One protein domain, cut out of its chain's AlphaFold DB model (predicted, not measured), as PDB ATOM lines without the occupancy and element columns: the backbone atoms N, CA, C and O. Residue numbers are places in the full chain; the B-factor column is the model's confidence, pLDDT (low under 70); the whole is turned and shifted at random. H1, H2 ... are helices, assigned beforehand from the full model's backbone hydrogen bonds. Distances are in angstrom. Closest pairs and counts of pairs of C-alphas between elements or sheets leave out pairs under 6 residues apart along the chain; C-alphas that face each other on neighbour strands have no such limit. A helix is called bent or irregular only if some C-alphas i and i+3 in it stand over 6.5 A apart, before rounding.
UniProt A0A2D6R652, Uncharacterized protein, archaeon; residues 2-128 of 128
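What this domain is: This is residues 2 to 128 of the 128 residues of an uncharacterized protein of archaeon (UniProt A0A2D6R652). Three long helices, H1, H2 and H5, come together at one end, where H1 ends, H2 begins and H5 ends, and splay apart toward the other end. H1 and H2 make a V with short H3 in its open end, and short H4 sits in the gap between H1 and H5. The three long helices form a loose up-and-down bundle, each running against the one before. The printed part has 127 residues with five named helices, H1 to H5 in order, and no named strand; its class is all helix. It is compact, with a radius of gyration of the C-alphas of 15.9 A and spans of 46 by 31 by 24 A.

How they stand to each other: H1, residues 2 to 27, and H2, residues 36 to 61, form a helical hairpin at a steep tilt of 41 degrees; they touch through residues 21 to 25 and 36 to 44, with closest C-alphas Pro 25 and Lys 36, 6.0 A apart. H3, residues 69 to 77, touches residues 4 to 15 of H1 at a shallow tilt of 16 degrees, opposite ways, with closest C-alphas Ala 8 and Thr 74 at 4.6 A. H5, residues 106 to 127, touches H2, the hub, at 38 degrees, a steep tilt, opposite ways; the closest C-alphas, Phe 41 and Val 120, are 5.4 A apart. H4, residues 92 to 99, only just touches H5, with 3 pairs of C-alphas within 8 A, the closest Ile 93 and Val 109 at 7.4 A. H2 and H4 are apart. Every O i to N i+4 pair is within hydrogen-bond range in H3, H4 and H5, against 16 of 22 in H1 and 20 of 22 in H2.

Where its parts are: H1 begins at C-alpha 2 (156.939, 210.048, 227.872), is 39.0 A long and has a kink of 27 degrees near residue 21; it is irregular, but only just, with C-alphas 22 and 25 6.9 A apart. H2 is 37.9 A long, H3 12.5 A and H4 10.4 A. H5, 31.0 A long, ends at C-alpha 127 (114.810, 189.890, 242.371).

The domain as a whole: The two C-alphas farthest apart, those of Lys 2 and Trp 126, are 50.2 A apart. The printed part has no cut. The link from H3 to H4, residues 78 to 91, is long. Confidence is low, with pLDDT under 70, at residues 2 to 4, 63 to 65, 83 to 90 and 128.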
ATOM      1  N   LYS A   2     157.670 209.774 226.610       57.72
ATOM      2  CA  LYS A   2     156.939 210.048 227.872       57.72
ATOM      3  C   LYS A   2     155.397 210.083 227.759       57.72
ATOM      4  O   LYS A   2     154.709 209.552 228.621       57.72
ATOM      5  N   CYS A   3     154.853 210.637 226.670       60.84
ATOM      6  CA  CYS A   3     153.399 210.795 226.492       60.84
ATOM      7  C   CYS A   3     152.648 209.464 226.253       60.84
ATOM      8  O   CYS A   3     151.552 209.268 226.770       60.84
ATOM      9  N   LYS A   4     153.254 208.502 225.534       67.94
ATOM     10  CA  LYS A   4     152.647 207.173 225.299       67.94
ATOM     11  C   LYS A   4     152.550 206.359 226.592       67.94
ATOM     12  O   LYS A   4     151.554 205.679 226.810       67.94
ATOM     13  N   THR A   5     153.554 206.481 227.457       77.62
ATOM     14  CA  THR A   5     153.569 205.845 228.779       77.62
ATOM     15  C   THR A   5     152.528 206.467 229.707       77.62
ATOM     16  O   THR A   5     151.801 205.734 230.368       77.62
ATOM     17  N   PHE A   6     152.388 207.797 229.694       85.00
ATOM     18  CA  PHE A   6     151.352 208.492 230.462       85.00
ATOM     19  C   PHE A   6     149.936 208.083 230.030       85.00
ATOM     20  O   PHE A   6     149.110 207.743 230.870       85.00
ATOM     21  N   LEU A   7     149.665 208.038 228.720       85.75
ATOM     22  CA  LEU A   7     148.355 207.633 228.203       85.75
ATOM     23  C   LEU A   7     148.031 206.163 228.511       85.75
ATOM     24  O   LEU A   7     146.898 205.842 228.861       85.75
ATOM     25  N   ALA A   8     149.021 205.270 228.408       84.88
ATOM     26  CA  ALA A   8     148.859 203.868 228.790       84.88
ATOM     27  C   ALA A   8     148.482 203.728 230.272       84.88
ATOM     28  O   ALA A   8     147.618 202.922 230.617       84.88
ATOM     29  N   GLU A   9     149.104 204.535 231.130       86.00
ATOM     30  CA  GLU A   9     148.833 204.551 232.562       86.00
ATOM     31  C   GLU A   9     147.451 205.141 232.871       86.00
ATOM     32  O   GLU A   9     146.703 204.559 233.647       86.00
ATOM     33  N   LEU A  10     147.045 206.216 232.191       87.56
ATOM     34  CA  LEU A  10     145.696 206.776 232.315       87.56
ATOM     35  C   LEU A  10     144.617 205.744 231.952       87.56
ATOM     36  O   LEU A  10     143.644 205.574 232.684       87.56
ATOM     37  N   ILE A  11     144.798 205.020 230.844       86.25
ATOM     38  CA  ILE A  11     143.861 203.972 230.412       86.25
ATOM     39  C   ILE A  11     143.865 202.803 231.398       86.25
ATOM     40  O   ILE A  11     142.808 202.235 231.669       86.25
ATOM     41  N   PHE A  12     145.020 202.454 231.970       85.81
ATOM     42  CA  PHE A  12     145.091 201.468 233.046       85.81
ATOM     43  C   PHE A  12     144.243 201.909 234.249       85.81
ATOM     44  O   PHE A  12     143.361 201.162 234.669       85.81
ATOM     45  N   TRP A  13     144.401 203.148 234.724       86.06
ATOM     46  CA  TRP A  13     143.596 203.688 235.826       86.06
ATOM     47  C   TRP A  13     142.099 203.795 235.497       86.06
ATOM     48  O   TRP A  13     141.258 203.605 236.375       86.06
ATOM     49  N   LEU A  14     141.736 203.996 234.229       88.31
ATOM     50  CA  LEU A  14     140.338 204.012 233.792       88.31
ATOM     51  C   LEU A  14     139.642 202.645 233.931       88.31
ATOM     52  O   LEU A  14     138.415 202.587 233.991       88.31
ATOM     53  N   HIS A  15     140.386 201.538 234.031       84.81
ATOM     54  CA  HIS A  15     139.776 200.236 234.308       84.81
ATOM     55  C   HIS A  15     139.197 200.155 235.723       84.81
ATOM     56  O   HIS A  15     138.271 199.381 235.945       84.81
ATOM     57  N   PHE A  16     139.706 200.927 236.686       85.44
ATOM     58  CA  PHE A  16     139.245 200.826 238.070       85.44
ATOM     59  C   PHE A  16     137.777 201.213 238.215       85.44
ATOM     60  O   PHE A  16     137.040 200.393 238.750       85.44
ATOM     61  N   PRO A  17     137.298 202.365 237.705       89.00
ATOM     62  CA  PRO A  17     135.868 202.659 237.682       89.00
ATOM     63  C   PRO A  17     135.030 201.534 237.067       89.00
ATOM     64  O   PRO A  17     133.960 201.222 237.581       89.00
ATOM     65  N   VAL A  18     135.533 200.888 236.008       87.62
ATOM     66  CA  VAL A  18     134.841 199.778 235.336       87.62
ATOM     67  C   VAL A  18     134.724 198.553 236.253       87.62
ATOM     68  O   VAL A  18     133.653 197.968 236.428       87.62
ATOM     69  N   VAL A  19     135.828 198.183 236.901       86.06
ATOM     70  CA  VAL A  19     135.866 197.088 237.876       86.06
ATOM     71  C   VAL A  19     135.007 197.432 239.098       86.06
ATOM     72  O   VAL A  19     134.184 196.624 239.511       86.06
ATOM     73  N   PHE A  20     135.106 198.643 239.641       89.00
ATOM     74  CA  PHE A  20     134.312 199.090 240.785       89.00
ATOM     75  C   PHE A  20     132.812 199.079 240.494       89.00
ATOM     76  O   PHE A  20     132.054 198.560 241.308       89.00
ATOM     77  N   MET A  21     132.374 199.551 239.325       89.56
ATOM     78  CA  MET A  21     130.962 199.494 238.919       89.56
ATOM     79  C   MET A  21     130.435 198.064 238.756       89.56
ATOM     80  O   MET A  21     129.228 197.845 238.808       89.56
ATOM     81  N   THR A  22     131.322 197.075 238.630       88.44
ATOM     82  CA  THR A  22     130.942 195.658 238.655       88.44
ATOM     83  C   THR A  22     130.594 195.186 240.076       88.44
ATOM     84  O   THR A  22     129.689 194.367 240.242       88.44
ATOM     85  N   PHE A  23     131.269 195.717 241.106       89.00
ATOM     86  CA  PHE A  23     131.141 195.269 242.501       89.00
ATOM     87  C   PHE A  23     130.248 196.155 243.379       89.00
ATOM     88  O   PHE A  23     129.451 195.634 244.155       89.00
ATOM     89  N   ILE A  24     130.354 197.483 243.267       91.25
ATOM     90  CA  ILE A  24     129.629 198.455 244.105       91.25
ATOM     91  C   ILE A  24     128.115 198.181 244.152       91.25
ATOM     92  O   ILE A  24     127.557 198.194 245.253       91.25
ATOM     93  N   PRO A  25     127.427 197.871 243.032       91.50
ATOM     94  CA  PRO A  25     125.984 197.648 243.070       91.50
ATOM     95  C   PRO A  25     125.548 196.451 243.933       91.50
ATOM     96  O   PRO A  25     124.390 196.415 244.355       91.50
ATOM     97  N   PHE A  26     126.437 195.507 244.276       89.81
ATOM     98  CA  PHE A  26     126.114 194.454 245.248       89.81
ATOM     99  C   PHE A  26     125.866 195.019 246.652       89.81
ATOM    100  O   PHE A  26     124.947 194.566 247.333       89.81
ATOM    101  N   PHE A  27     126.620 196.045 247.050       92.69
ATOM    102  CA  PHE A  27     126.604 196.606 248.405       92.69
ATOM    103  C   PHE A  27     125.611 197.760 248.585       92.69
ATOM    104  O   PHE A  27     125.192 198.041 249.702       92.69
ATOM    105  N   VAL A  28     125.200 198.422 247.500       91.88
ATOM    106  CA  VAL A  28     124.225 199.523 247.570       91.88
ATOM    107  C   VAL A  28     122.816 198.954 247.757       91.88
ATOM    108  O   VAL A  28     122.378 198.188 246.907       91.88
ATOM    109  N   PRO A  29     122.053 199.282 248.809       91.75
ATOM    110  CA  PRO A  29     120.689 198.779 248.969       91.75
ATOM    111  C   PRO A  29     119.736 199.339 247.900       91.75
ATOM    112  O   PRO A  29     119.918 200.437 247.373       91.75
ATOM    113  N   ARG A  30     118.674 198.585 247.589       89.62
ATOM    114  CA  ARG A  30     117.673 198.977 246.576       89.62
ATOM    115  C   ARG A  30     116.897 200.237 246.924       89.62
ATOM    116  O   ARG A  30     116.446 200.922 246.019       89.62
ATOM    117  N   SER A  31     116.758 200.539 248.210       93.00
ATOM    118  CA  SER A  31     116.149 201.784 248.677       93.00
ATOM    119  C   SER A  31     116.895 203.020 248.167       93.00
ATOM    120  O   SER A  31     116.265 204.032 247.895       93.00
ATOM    121  N   ILE A  32     118.221 202.924 247.998       95.38
ATOM    122  CA  ILE A  32     119.064 204.010 247.479       95.38
ATOM    123  C   ILE A  32     119.123 203.963 245.948       95.38
ATOM    124  O   ILE A  32     119.078 205.001 245.296       95.38
ATOM    125  N   TRP A  33     119.204 202.762 245.361       94.00
ATOM    126  CA  TRP A  33     119.244 202.588 243.907       94.00
ATOM    127  C   TRP A  33     118.281 201.483 243.438       94.00
ATOM    128  O   TRP A  33     118.682 200.321 243.301       94.00
ATOM    129  N   PRO A  34     117.014 201.831 243.137       91.88
ATOM    130  CA  PRO A  34     115.984 200.851 242.778       91.88
ATOM    131  C   PRO A  34     116.325 200.053 241.513       91.88
ATOM    132  O   PRO A  34     116.138 198.840 241.458       91.88
ATOM    133  N   GLY A  35     116.912 200.716 240.512       92.25
ATOM    134  CA  GLY A  35     117.298 200.107 239.235       92.25
ATOM    135  C   GLY A  35     118.627 199.344 239.237       92.25
ATOM    136  O   GLY A  35     119.035 198.866 238.177       92.25
ATOM    137  N   LYS A  36     119.319 199.222 240.382       93.44
ATOM    138  CA  LYS A  36     120.699 198.707 240.436       93.44
ATOM    139  C   LYS A  36     120.860 197.308 239.847       93.44
ATOM    140  O   LYS A  36     121.878 197.030 239.234       93.44
ATOM    141  N   VAL A  37     119.867 196.433 240.023       91.62
ATOM    142  CA  VAL A  37     119.965 195.025 239.604       91.62
ATOM    143  C   VAL A  37     119.877 194.898 238.093       91.62
ATOM    144  O   VAL A  37     120.723 194.252 237.482       91.62
ATOM    145  N   SER A  38     118.914 195.587 237.477       94.19
ATOM    146  CA  SER A  38     118.832 195.679 236.019       94.19
ATOM    147  C   SER A  38     120.079 196.340 235.438       94.19
ATOM    148  O   SER A  38     120.651 195.822 234.482       94.19
ATOM    149  N   PHE A  39     120.535 197.446 236.036       94.38
ATOM    150  CA  PHE A  39     121.764 198.114 235.616       94.38
ATOM    151  C   PHE A  39     122.969 197.165 235.675       94.38
ATOM    152  O   PHE A  39     123.658 196.997 234.675       94.38
ATOM    153  N   GLN A  40     123.197 196.511 236.816       94.00
ATOM    154  CA  GLN A  40     124.346 195.638 237.038       94.00
ATOM    155  C   GLN A  40     124.339 194.434 236.093       94.00
ATOM    156  O   GLN A  40     125.382 194.094 235.541       94.00
ATOM    157  N   PHE A  41     123.174 193.827 235.853       93.88
ATOM    158  CA  PHE A  41     123.029 192.734 234.895       93.88
ATOM    159  C   PHE A  41     123.462 193.148 233.483       93.88
ATOM    160  O   PHE A  41     124.359 192.532 232.906       93.88
ATOM    161  N   TRP A  42     122.875 194.222 232.944       95.06
ATOM    162  CA  TRP A  42     123.202 194.700 231.598       95.06
ATOM    163  C   TRP A  42     124.646 195.185 231.493       95.06
ATOM    164  O   TRP A  42     125.307 194.947 230.484       95.06
ATOM    165  N   TYR A  43     125.149 195.817 232.550       93.75
ATOM    166  CA  TYR A  43     126.526 196.272 232.636       93.75
ATOM    167  C   TYR A  43     127.520 195.106 232.566       93.75
ATOM    168  O   TYR A  43     128.416 195.107 231.723       93.75
ATOM    169  N   VAL A  44     127.335 194.070 233.392       92.81
ATOM    170  CA  VAL A  44     128.194 192.875 233.380       92.81
ATOM    171  C   VAL A  44     128.086 192.134 232.052       92.81
ATOM    172  O   VAL A  44     129.107 191.728 231.496       92.81
ATOM    173  N   LEU A  45     126.876 192.005 231.499       92.56
ATOM    174  CA  LEU A  45     126.676 191.375 230.197       92.56
ATOM    175  C   LEU A  45     127.420 192.130 229.087       92.56
ATOM    176  O   LEU A  45     128.095 191.505 228.271       92.56
ATOM    177  N   PHE A  46     127.366 193.464 229.088       93.50
ATOM    178  CA  PHE A  46     128.120 194.304 228.158       93.50
ATOM    179  C   PHE A  46     129.638 194.122 228.313       93.50
ATOM    180  O   PHE A  46     130.353 193.964 227.320       93.50
ATOM    181  N   LEU A  47     130.153 194.076 229.546       90.75
ATOM    182  CA  LEU A  47     131.578 193.829 229.788       90.75
ATOM    183  C   LEU A  47     132.026 192.461 229.264       90.75
ATOM    184  O   LEU A  47     133.085 192.356 228.651       90.75
ATOM    185  N   ILE A  48     131.221 191.418 229.448       88.94
ATOM    186  CA  ILE A  48     131.543 190.090 228.921       88.94
ATOM    187  C   ILE A  48     131.447 190.082 227.397       88.94
ATOM    188  O   ILE A  48     132.367 189.603 226.738       88.94
ATOM    189  N   ALA A  49     130.392 190.658 226.819       90.19
ATOM    190  CA  ALA A  49     130.214 190.727 225.372       90.19
ATOM    191  C   ALA A  49     131.380 191.456 224.686       90.19
ATOM    192  O   ALA A  49     131.883 190.989 223.667       90.19
ATOM    193  N   THR A  50     131.867 192.557 225.264       90.62
ATOM    194  CA  THR A  50     133.038 193.280 224.737       90.62
ATOM    195  C   THR A  50     134.328 192.463 224.855       90.62
ATOM    196  O   THR A  50     135.132 192.466 223.921       90.62
ATOM    197  N   GLN A  51     134.523 191.712 225.946       87.94
ATOM    198  CA  GLN A  51     135.678 190.817 226.099       87.94
ATOM    199  C   GLN A  51     135.638 189.624 225.139       87.94
ATOM    200  O   GLN A  51     136.665 189.264 224.562       87.94
ATOM    201  N   VAL A  52     134.462 189.026 224.940       87.50
ATOM    202  CA  VAL A  52     134.245 187.951 223.964       87.50
ATOM    203  C   VAL A  52     134.451 188.483 222.552       87.50
ATOM    204  O   VAL A  52     135.195 187.879 221.789       87.50
ATOM    205  N   GLY A  53     133.873 189.638 222.211       89.06
ATOM    206  CA  GLY A  53     134.052 190.280 220.908       89.06
ATOM    207  C   GLY A  53     135.522 190.566 220.599       89.06
ATOM    208  O   GLY A  53     135.994 190.304 219.493       89.06
ATOM    209  N   MET A  54     136.285 191.015 221.600       86.00
ATOM    210  CA  MET A  54     137.728 191.185 221.460       86.00
ATOM    211  C   MET A  54     138.460 189.846 221.329       86.00
ATOM    212  O   MET A  54     139.334 189.709 220.477       86.00
ATOM    213  N   GLY A  55     138.086 188.835 222.114       83.62
ATOM    214  CA  GLY A  55     138.605 187.472 221.989       83.62
ATOM    215  C   GLY A  55     138.383 186.876 220.596       83.62
ATOM    216  O   GLY A  55     139.300 186.289 220.022       83.62
ATOM    217  N   LEU A  56     137.203 187.097 220.012       87.00
ATOM    218  CA  LEU A  56     136.867 186.719 218.638       87.00
ATOM    219  C   LEU A  56     137.729 187.483 217.626       87.00
ATOM    220  O   LEU A  56     138.315 186.874 216.734       87.00
ATOM    221  N   TYR A  57     137.895 188.799 217.796       85.06
ATOM    222  CA  TYR A  57     138.805 189.590 216.962       85.06
ATOM    223  C   TYR A  57     140.247 189.064 217.015       85.06
ATOM    224  O   TYR A  57     140.952 189.088 216.005       85.06
ATOM    225  N   MET A  58     140.689 188.560 218.169       82.06
ATOM    226  CA  MET A  58     142.019 187.980 218.346       82.06
ATOM    227  C   MET A  58     142.198 186.607 217.688       82.06
ATOM    228  O   MET A  58     143.339 186.201 217.458       82.06
ATOM    229  N   MET A  59     141.120 185.917 217.294       82.50
ATOM    230  CA  MET A  59     141.221 184.626 216.601       82.50
ATOM    231  C   MET A  59     142.001 184.721 215.287       82.50
ATOM    232  O   MET A  59     142.683 183.765 214.917       82.50
ATOM    233  N   LYS A  60     142.012 185.888 214.625       81.94
ATOM    234  CA  LYS A  60     142.862 186.122 213.442       81.94
ATOM    235  C   LYS A  60     144.362 185.986 213.728       81.94
ATOM    236  O   LYS A  60     145.152 185.798 212.810       81.94
ATOM    237  N   TYR A  61     144.757 186.057 214.999       78.75
ATOM    238  CA  TYR A  61     146.118 185.828 215.482       78.75
ATOM    239  C   TYR A  61     146.295 184.445 216.135       78.75
ATOM    240  O   TYR A  61     147.268 184.233 216.856       78.75
ATOM    241  N   ARG A  62     145.370 183.505 215.880       72.88
ATOM    242  CA  ARG A  62     145.360 182.120 216.392       72.88
ATOM    243  C   ARG A  62     145.374 182.004 217.922       72.88
ATOM    244  O   ARG A  62     145.868 181.019 218.463       72.88
ATOM    245  N   LYS A  63     144.829 182.998 218.626       68.44
ATOM    246  CA  LYS A  63     144.685 182.982 220.086       68.44
ATOM    247  C   LYS A  63     143.268 183.387 220.469       68.44
ATOM    248  O   LYS A  63     142.847 184.497 220.161       68.44
ATOM    249  N   PHE A  64     142.553 182.489 221.141       64.56
ATOM    250  CA  PHE A  64     141.229 182.753 221.696       64.56
ATOM    251  C   PHE A  64     141.304 182.810 223.224       64.56
ATOM    252  O   PHE A  64     141.968 181.986 223.849       64.56
ATOM    253  N   GLY A  65     140.631 183.794 223.813       69.50
ATOM    254  CA  GLY A  65     140.524 183.991 225.256       69.50
ATOM    255  C   GLY A  65     139.651 185.205 225.565       69.50
ATOM    256  O   GLY A  65     139.403 186.024 224.680       69.50
ATOM    257  N   LEU A  66     139.186 185.332 226.810       70.88
ATOM    258  CA  LEU A  66     138.534 186.559 227.274       70.88
ATOM    259  C   LEU A  66     139.590 187.658 227.382       70.88
ATOM    260  O   LEU A  66     140.412 187.659 228.295       70.88
ATOM    261  N   VAL A  67     139.588 188.571 226.412       77.38
ATOM    262  CA  VAL A  67     140.588 189.634 226.312       77.38
ATOM    263  C   VAL A  67     139.928 190.963 226.627       77.38
ATOM    264  O   VAL A  67     138.990 191.379 225.952       77.38
ATOM    265  N   CYS A  68     140.441 191.673 227.628       82.75
ATOM    266  CA  CYS A  68     139.985 193.027 227.902       82.75
ATOM    267  C   CYS A  68     140.445 193.977 226.775       82.75
ATOM    268  O   CYS A  68     141.657 194.099 226.537       82.75
ATOM    269  N   PRO A  69     139.522 194.691 226.096       83.75
ATOM    270  CA  PRO A  69     139.885 195.641 225.044       83.75
ATOM    271  C   PRO A  69     140.829 196.727 225.562       83.75
ATOM    272  O   PRO A  69     141.841 197.026 224.934       83.75
ATOM    273  N   MET A  70     140.535 197.274 226.743       83.44
ATOM    274  CA  MET A  70     141.329 198.342 227.342       83.44
ATOM    275  C   MET A  70     142.743 197.861 227.704       83.44
ATOM    276  O   MET A  70     143.702 198.584 227.450       83.44
ATOM    277  N   THR A  71     142.907 196.622 228.188       82.88
ATOM    278  CA  THR A  71     144.242 196.053 228.431       82.88
ATOM    279  C   THR A  71     145.023 195.900 227.125       82.88
ATOM    280  O   THR A  71     146.189 196.282 227.064       82.88
ATOM    281  N   THR A  72     144.369 195.468 226.040       83.81
ATOM    282  CA  THR A  72     145.010 195.421 224.713       83.81
ATOM    283  C   THR A  72     145.474 196.808 224.255       83.81
ATOM    284  O   THR A  72     146.573 196.952 223.715       83.81
ATOM    285  N   VAL A  73     144.657 197.847 224.464       85.12
ATOM    286  CA  VAL A  73     145.022 199.230 224.116       85.12
ATOM    287  C   VAL A  73     146.221 199.695 224.944       85.12
ATOM    288  O   VAL A  73     147.186 200.203 224.371       85.12
ATOM    289  N   THR A  74     146.215 199.467 226.260       84.06
ATOM    290  CA  THR A  74     147.329 199.809 227.158       84.06
ATOM    291  C   THR A  74     148.632 199.140 226.721       84.06
ATOM    292  O   THR A  74     149.658 199.809 226.584       84.06
ATOM    293  N   GLN A  75     148.602 197.840 226.429       82.62
ATOM    294  CA  GLN A  75     149.781 197.090 225.989       82.62
ATOM    295  C   GLN A  75     150.286 197.560 224.620       82.62
ATOM    296  O   GLN A  75     151.491 197.727 224.419       82.62
ATOM    297  N   ARG A  76     149.376 197.884 223.692       83.88
ATOM    298  CA  ARG A  76     149.738 198.469 222.393       83.88
ATOM    299  C   ARG A  76     150.409 199.835 222.544       83.88
ATOM    300  O   ARG A  76     151.379 200.116 221.840       83.88
ATOM    301  N   LEU A  77     149.940 200.675 223.469       85.62
ATOM    302  CA  LEU A  77     150.561 201.972 223.769       85.62
ATOM    303  C   LEU A  77     151.947 201.831 224.414       85.62
ATOM    304  O   LEU A  77     152.817 202.666 224.165       85.62
ATOM    305  N   ARG A  78     152.173 200.750 225.170       83.75
ATOM    306  CA  ARG A  78     153.483 200.362 225.720       83.75
ATOM    307  C   ARG A  78     154.427 199.732 224.683       83.75
ATOM    308  O   ARG A  78     155.583 199.478 224.993       83.75
ATOM    309  N   GLY A  79     153.971 199.541 223.443       82.19
ATOM    310  CA  GLY A  79     154.777 199.015 222.336       82.19
ATOM    311  C   GLY A  79     154.675 197.502 222.140       82.19
ATOM    312  O   GLY A  79     155.341 196.962 221.255       82.19
ATOM    313  N   HIS A  80     153.825 196.808 222.903       82.56
ATOM    314  CA  HIS A  80     153.612 195.378 222.712       82.56
ATOM    315  C   HIS A  80     152.745 195.104 221.478       82.56
ATOM    316  O   HIS A  80     151.787 195.820 221.171       82.56
ATOM    317  N   LYS A  81     153.071 194.028 220.754       79.31
ATOM    318  CA  LYS A  81     152.240 193.547 219.646       79.31
ATOM    319  C   LYS A  81     150.968 192.918 220.206       79.31
ATOM    320  O   LYS A  81     150.992 192.233 221.222       79.31
ATOM    321  N   VAL A  82     149.874 193.082 219.472       72.31
ATOM    322  CA  VAL A  82     148.543 192.573 219.833       72.31
ATOM    323  C   VAL A  82     148.538 191.050 220.071       72.31
ATOM    324  O   VAL A  82     147.828 190.563 220.939       72.31
ATOM    325  N   CYS A  83     149.401 190.300 219.382       68.25
ATOM    326  CA  CYS A  83     149.519 188.846 219.509       68.25
ATOM    327  C   CYS A  83     150.416 188.348 220.662       68.25
ATOM    328  O   CYS A  83     150.571 187.130 220.821       68.25
ATOM    329  N   MET A  84     151.050 189.232 221.445       69.75
ATOM    330  CA  MET A  84     151.926 188.797 222.540       69.75
ATOM    331  C   MET A  84     151.128 188.240 223.733       69.75
ATOM    332  O   MET A  84     149.926 188.482 223.860       69.75
ATOM    333  N   LYS A  85     151.769 187.420 224.579       68.69
ATOM    334  CA  LYS A  85     151.102 186.714 225.695       68.69
ATOM    335  C   LYS A  85     150.513 187.685 226.725       68.69
ATOM    336  O   LYS A  85     149.494 187.389 227.336       68.69
ATOM    337  N   GLU A  86     151.089 188.872 226.829       69.69
ATOM    338  CA  GLU A  86     150.693 189.967 227.710       69.69
ATOM    339  C   GLU A  86     149.292 190.527 227.392       69.69
ATOM    340  O   GLU A  86     148.724 191.233 228.213       69.69
ATOM    341  N   ASN A  87     148.692 190.204 226.240       67.12
ATOM    342  CA  ASN A  87     147.295 190.566 225.945       67.12
ATOM    343  C   ASN A  87     146.286 189.461 226.282       67.12
ATOM    344  O   ASN A  87     145.085 189.718 226.280       67.12
ATOM    345  N   HIS A  88     146.754 188.238 226.533       63.69
ATOM    346  CA  HIS A  88     145.899 187.066 226.749       63.69
ATOM    347  C   HIS A  88     145.955 186.564 228.192       63.69
ATOM    348  O   HIS A  88     144.930 186.166 228.734       63.69
ATOM    349  N   ASP A  89     147.128 186.644 228.822       64.50
ATOM    350  CA  ASP A  89     147.353 186.143 230.179       64.50
ATOM    351  C   ASP A  89     147.455 187.269 231.220       64.50
ATOM    352  O   ASP A  89     147.432 187.000 232.422       64.50
ATOM    353  N   HIS A  90     147.562 188.528 230.785       63.81
ATOM    354  CA  HIS A  90     147.610 189.719 231.636       63.81
ATOM    355  C   HIS A  90     146.319 190.518 231.461       63.81
ATOM    356  O   HIS A  90     146.132 191.207 230.466       63.81
ATOM    357  N   GLY A  91     145.411 190.415 232.432       71.12
ATOM    358  CA  GLY A  91     144.267 191.321 232.566       71.12
ATOM    359  C   GLY A  91     144.549 192.418 233.591       71.12
ATOM    360  O   GLY A  91     145.431 192.260 234.436       71.12
ATOM    361  N   CYS A  92     143.757 193.494 233.584       75.88
ATOM    362  CA  CYS A  92     143.871 194.584 234.564       75.88
ATOM    363  C   CYS A  92     143.904 194.096 236.021       75.88
ATOM    364  O   CYS A  92     144.691 194.602 236.811       75.88
ATOM    365  N   ILE A  93     143.087 193.098 236.380       76.25
ATOM    366  CA  ILE A  93     143.047 192.548 237.745       76.25
ATOM    367  C   ILE A  93     144.383 191.889 238.106       76.25
ATOM    368  O   ILE A  93     144.872 192.060 239.219       76.25
ATOM    369  N   ARG A  94     145.003 191.173 237.162       78.12
ATOM    370  CA  ARG A  94     146.310 190.546 237.366       78.12
ATOM    371  C   ARG A  94     147.419 191.591 237.449       78.12
ATOM    372  O   ARG A  94     148.193 191.540 238.391       78.12
ATOM    373  N   GLU A  95     147.458 192.553 236.524       78.44
ATOM    374  CA  GLU A  95     148.450 193.641 236.559       78.44
ATOM    375  C   GLU A  95     148.322 194.467 237.848       78.44
ATOM    376  O   GLU A  95     149.327 194.790 238.473       78.44
ATOM    377  N   PHE A  96     147.101 194.763 238.297       82.06
ATOM    378  CA  PHE A  96     146.886 195.429 239.577       82.06
ATOM    379  C   PHE A  96     147.361 194.580 240.757       82.06
ATOM    380  O   PHE A  96     148.072 195.083 241.621       82.06
ATOM    381  N   SER A  97     147.012 193.292 240.770       80.62
ATOM    382  CA  SER A  97     147.413 192.378 241.842       80.62
ATOM    383  C   SER A  97     148.932 192.262 241.932       80.62
ATOM    384  O   SER A  97     149.496 192.370 243.015       80.62
ATOM    385  N   GLU A  98     149.615 192.144 240.794       82.88
ATOM    386  CA  GLU A  98     151.076 192.106 240.740       82.88
ATOM    387  C   GLU A  98     151.701 193.412 241.260       82.88
ATOM    388  O   GLU A  98     152.693 193.354 241.985       82.88
ATOM    389  N   ARG A  99     151.097 194.580 240.983       81.81
ATOM    390  CA  ARG A  99     151.551 195.881 241.521       81.81
ATOM    391  C   ARG A  99     151.430 195.987 243.043       81.81
ATOM    392  O   ARG A  99     152.240 196.677 243.650       81.81
ATOM    393  N   ILE A 100     150.456 195.312 243.654       84.12
ATOM    394  CA  ILE A 100     150.292 195.253 245.119       84.12
ATOM    395  C   ILE A 100     150.994 194.037 245.751       84.12
ATOM    396  O   ILE A 100     150.796 193.757 246.929       84.12
ATOM    397  N   GLY A 101     151.812 193.303 244.984       83.69
ATOM    398  CA  GLY A 101     152.597 192.161 245.470       83.69
ATOM    399  C   GLY A 101     151.851 190.821 245.516       83.69
ATOM    400  O   GLY A 101     152.385 189.840 246.031       83.69
ATOM    401  N   VAL A 102     150.642 190.739 244.958       84.06
ATOM    402  CA  VAL A 102     149.798 189.536 244.951       84.06
ATOM    403  C   VAL A 102     149.813 188.876 243.571       84.06
ATOM    404  O   VAL A 102     149.358 189.434 242.576       84.06
ATOM    405  N   LYS A 103     150.286 187.629 243.486       80.00
ATOM    406  CA  LYS A 103     150.239 186.851 242.238       80.00
ATOM    407  C   LYS A 103     148.897 186.137 242.108       80.00
ATOM    408  O   LYS A 103     148.700 185.071 242.688       80.00
ATOM    409  N   LEU A 104     147.981 186.700 241.323       77.12
ATOM    410  CA  LEU A 104     146.733 186.019 240.974       77.12
ATOM    411  C   LEU A 104     146.919 185.093 239.771       77.12
ATOM    412  O   LEU A 104     147.411 185.491 238.715       77.12
ATOM    413  N   ASN A 105     146.453 183.854 239.915       80.06
ATOM    414  CA  ASN A 105     146.359 182.911 238.807       80.06
ATOM    415  C   ASN A 105     145.211 183.325 237.867       80.06
ATOM    416  O   ASN A 105     144.108 183.621 238.327       80.06
ATOM    417  N   ALA A 106     145.435 183.283 236.550       74.56
ATOM    418  CA  ALA A 106     144.418 183.572 235.535       74.56
ATOM    419  C   ALA A 106     143.127 182.750 235.725       74.56
ATOM    420  O   ALA A 106     142.029 183.265 235.521       74.56
ATOM    421  N   LYS A 107     143.240 181.500 236.201       79.19
ATOM    422  CA  LYS A 107     142.075 180.658 236.521       79.19
ATOM    423  C   LYS A 107     141.221 181.227 237.658       79.19
ATOM    424  O   LYS A 107     140.003 181.113 237.603       79.19
ATOM    425  N   ALA A 108     141.841 181.851 238.661       81.81
ATOM    426  CA  ALA A 108     141.122 182.472 239.773       81.81
ATOM    427  C   ALA A 108     140.352 183.715 239.307       81.81
ATOM    428  O   ALA A 108     139.205 183.910 239.695       81.81
ATOM    429  N   VAL A 109     140.953 184.515 238.418       80.94
ATOM    430  CA  VAL A 109     140.282 185.674 237.809       80.94
ATOM    431  C   VAL A 109     139.084 185.224 236.973       80.94
ATOM    432  O   VAL A 109     137.998 185.772 237.129       80.94
ATOM    433  N   LEU A 110     139.246 184.183 236.150       82.88
ATOM    434  CA  LEU A 110     138.143 183.611 235.376       82.88
ATOM    435  C   LEU A 110     137.022 183.080 236.281       82.88
ATOM    436  O   LEU A 110     135.855 183.378 236.038       82.88
ATOM    437  N   ALA A 111     137.365 182.329 237.331       86.38
ATOM    438  CA  ALA A 111     136.391 181.812 238.290       86.38
ATOM    439  C   ALA A 111     135.608 182.947 238.968       86.38
ATOM    440  O   ALA A 111     134.387 182.866 239.071       86.38
ATOM    441  N   LEU A 112     136.287 184.034 239.353       86.44
ATOM    442  CA  LEU A 112     135.647 185.226 239.905       86.44
ATOM    443  C   LEU A 112     134.691 185.877 238.895       86.44
ATOM    444  O   LEU A 112     133.566 186.215 239.251       86.44
ATOM    445  N   THR A 113     135.099 186.024 237.632       85.19
ATOM    446  CA  THR A 113     134.233 186.570 236.576       85.19
ATOM    447  C   THR A 113     132.986 185.710 236.362       85.19
ATOM    448  O   THR A 113     131.884 186.251 236.281       85.19
ATOM    449  N   LEU A 114     133.133 184.382 236.314       88.69
ATOM    450  CA  LEU A 114     132.003 183.457 236.173       88.69
ATOM    451  C   LEU A 114     131.079 183.487 237.394       88.69
ATOM    452  O   LEU A 114     129.862 183.467 237.237       88.69
ATOM    453  N   PHE A 115     131.643 183.586 238.598       92.06
ATOM    454  CA  PHE A 115     130.872 183.730 239.827       92.06
ATOM    455  C   PHE A 115     130.047 185.021 239.829       92.06
ATOM    456  O   PHE A 115     128.851 184.978 240.105       92.06
ATOM    457  N   ILE A 116     130.654 186.157 239.464       90.94
ATOM    458  CA  ILE A 116     129.946 187.440 239.348       90.94
ATOM    459  C   ILE A 116     128.821 187.327 238.323       90.94
ATOM    460  O   ILE A 116     127.708 187.754 238.610       90.94
ATOM    461  N   LEU A 117     129.086 186.726 237.158       91.50
ATOM    462  CA  LEU A 117     128.068 186.510 236.134       91.50
ATOM    463  C   LEU A 117     126.891 185.689 236.674       91.50
ATOM    464  O   LEU A 117     125.742 186.100 236.538       91.50
ATOM    465  N   ALA A 118     127.165 184.551 237.313       93.00
ATOM    466  CA  ALA A 118     126.126 183.714 237.901       93.00
ATOM    467  C   ALA A 118     125.323 184.484 238.963       93.00
ATOM    468  O   ALA A 118     124.093 184.455 238.946       93.00
ATOM    469  N   ALA A 119     126.006 185.234 239.833       93.25
ATOM    470  CA  ALA A 119     125.371 186.040 240.867       93.25
ATOM    471  C   ALA A 119     124.449 187.118 240.279       93.25
ATOM    472  O   ALA A 119     123.311 187.236 240.726       93.25
ATOM    473  N   VAL A 120     124.885 187.870 239.258       93.62
ATOM    474  CA  VAL A 120     124.032 188.903 238.637       93.62
ATOM    475  C   VAL A 120     122.873 188.302 237.845       93.62
ATOM    476  O   VAL A 120     121.798 188.891 237.830       93.62
ATOM    477  N   VAL A 121     123.048 187.127 237.228       93.19
ATOM    478  CA  VAL A 121     121.964 186.409 236.533       93.19
ATOM    479  C   VAL A 121     120.900 185.963 237.533       93.19
ATOM    480  O   VAL A 121     119.720 186.245 237.334       93.19
ATOM    481  N   VAL A 122     121.303 185.324 238.635       93.56
ATOM    482  CA  VAL A 122     120.378 184.928 239.708       93.56
ATOM    483  C   VAL A 122     119.707 186.162 240.310       93.56
ATOM    484  O   VAL A 122     118.494 186.196 240.489       93.56
ATOM    485  N   GLN A 123     120.466 187.226 240.567       90.69
ATOM    486  CA  GLN A 123     119.894 188.450 241.111       90.69
ATOM    487  C   GLN A 123     118.858 189.074 240.164       90.69
ATOM    488  O   GLN A 123     117.814 189.540 240.618       90.69
ATOM    489  N   TYR A 124     119.129 189.064 238.858       92.00
ATOM    490  CA  TYR A 124     118.227 189.588 237.841       92.00
ATOM    491  C   TYR A 124     116.970 188.740 237.667       92.00
ATOM    492  O   TYR A 124     115.898 189.298 237.503       92.00
ATOM    493  N   ILE A 125     117.060 187.411 237.716       92.50
ATOM    494  CA  ILE A 125     115.882 186.551 237.525       92.50
ATOM    495  C   ILE A 125     114.985 186.548 238.773       92.50
ATOM    496  O   ILE A 125     113.769 186.651 238.640       92.50
ATOM    497  N   TRP A 126     115.558 186.456 239.979       90.81
ATOM    498  CA  TRP A 126     114.775 186.270 241.212       90.81
ATOM    499  C   TRP A 126     114.359 187.557 241.902       90.81
ATOM    500  O   TRP A 126     113.418 187.545 242.690       90.81
ATOM    501  N   PHE A 127     115.064 188.656 241.652       81.69
ATOM    502  CA  PHE A 127     114.810 189.890 242.371       81.69
ATOM    503  C   PHE A 127     114.450 191.054 241.441       81.69
ATOM    504  O   PHE A 127     114.471 192.181 241.911       81.69
ATOM    505  N   ARG A 128     114.168 190.876 240.149       65.31
ATOM    506  CA  ARG A 128     113.777 192.021 239.300       65.31
ATOM    507  C   ARG A 128     112.576 192.789 239.844       65.31
ATOM    508  O   ARG A 128     111.635 192.135 240.335       65.31
TER     509      ARG A 128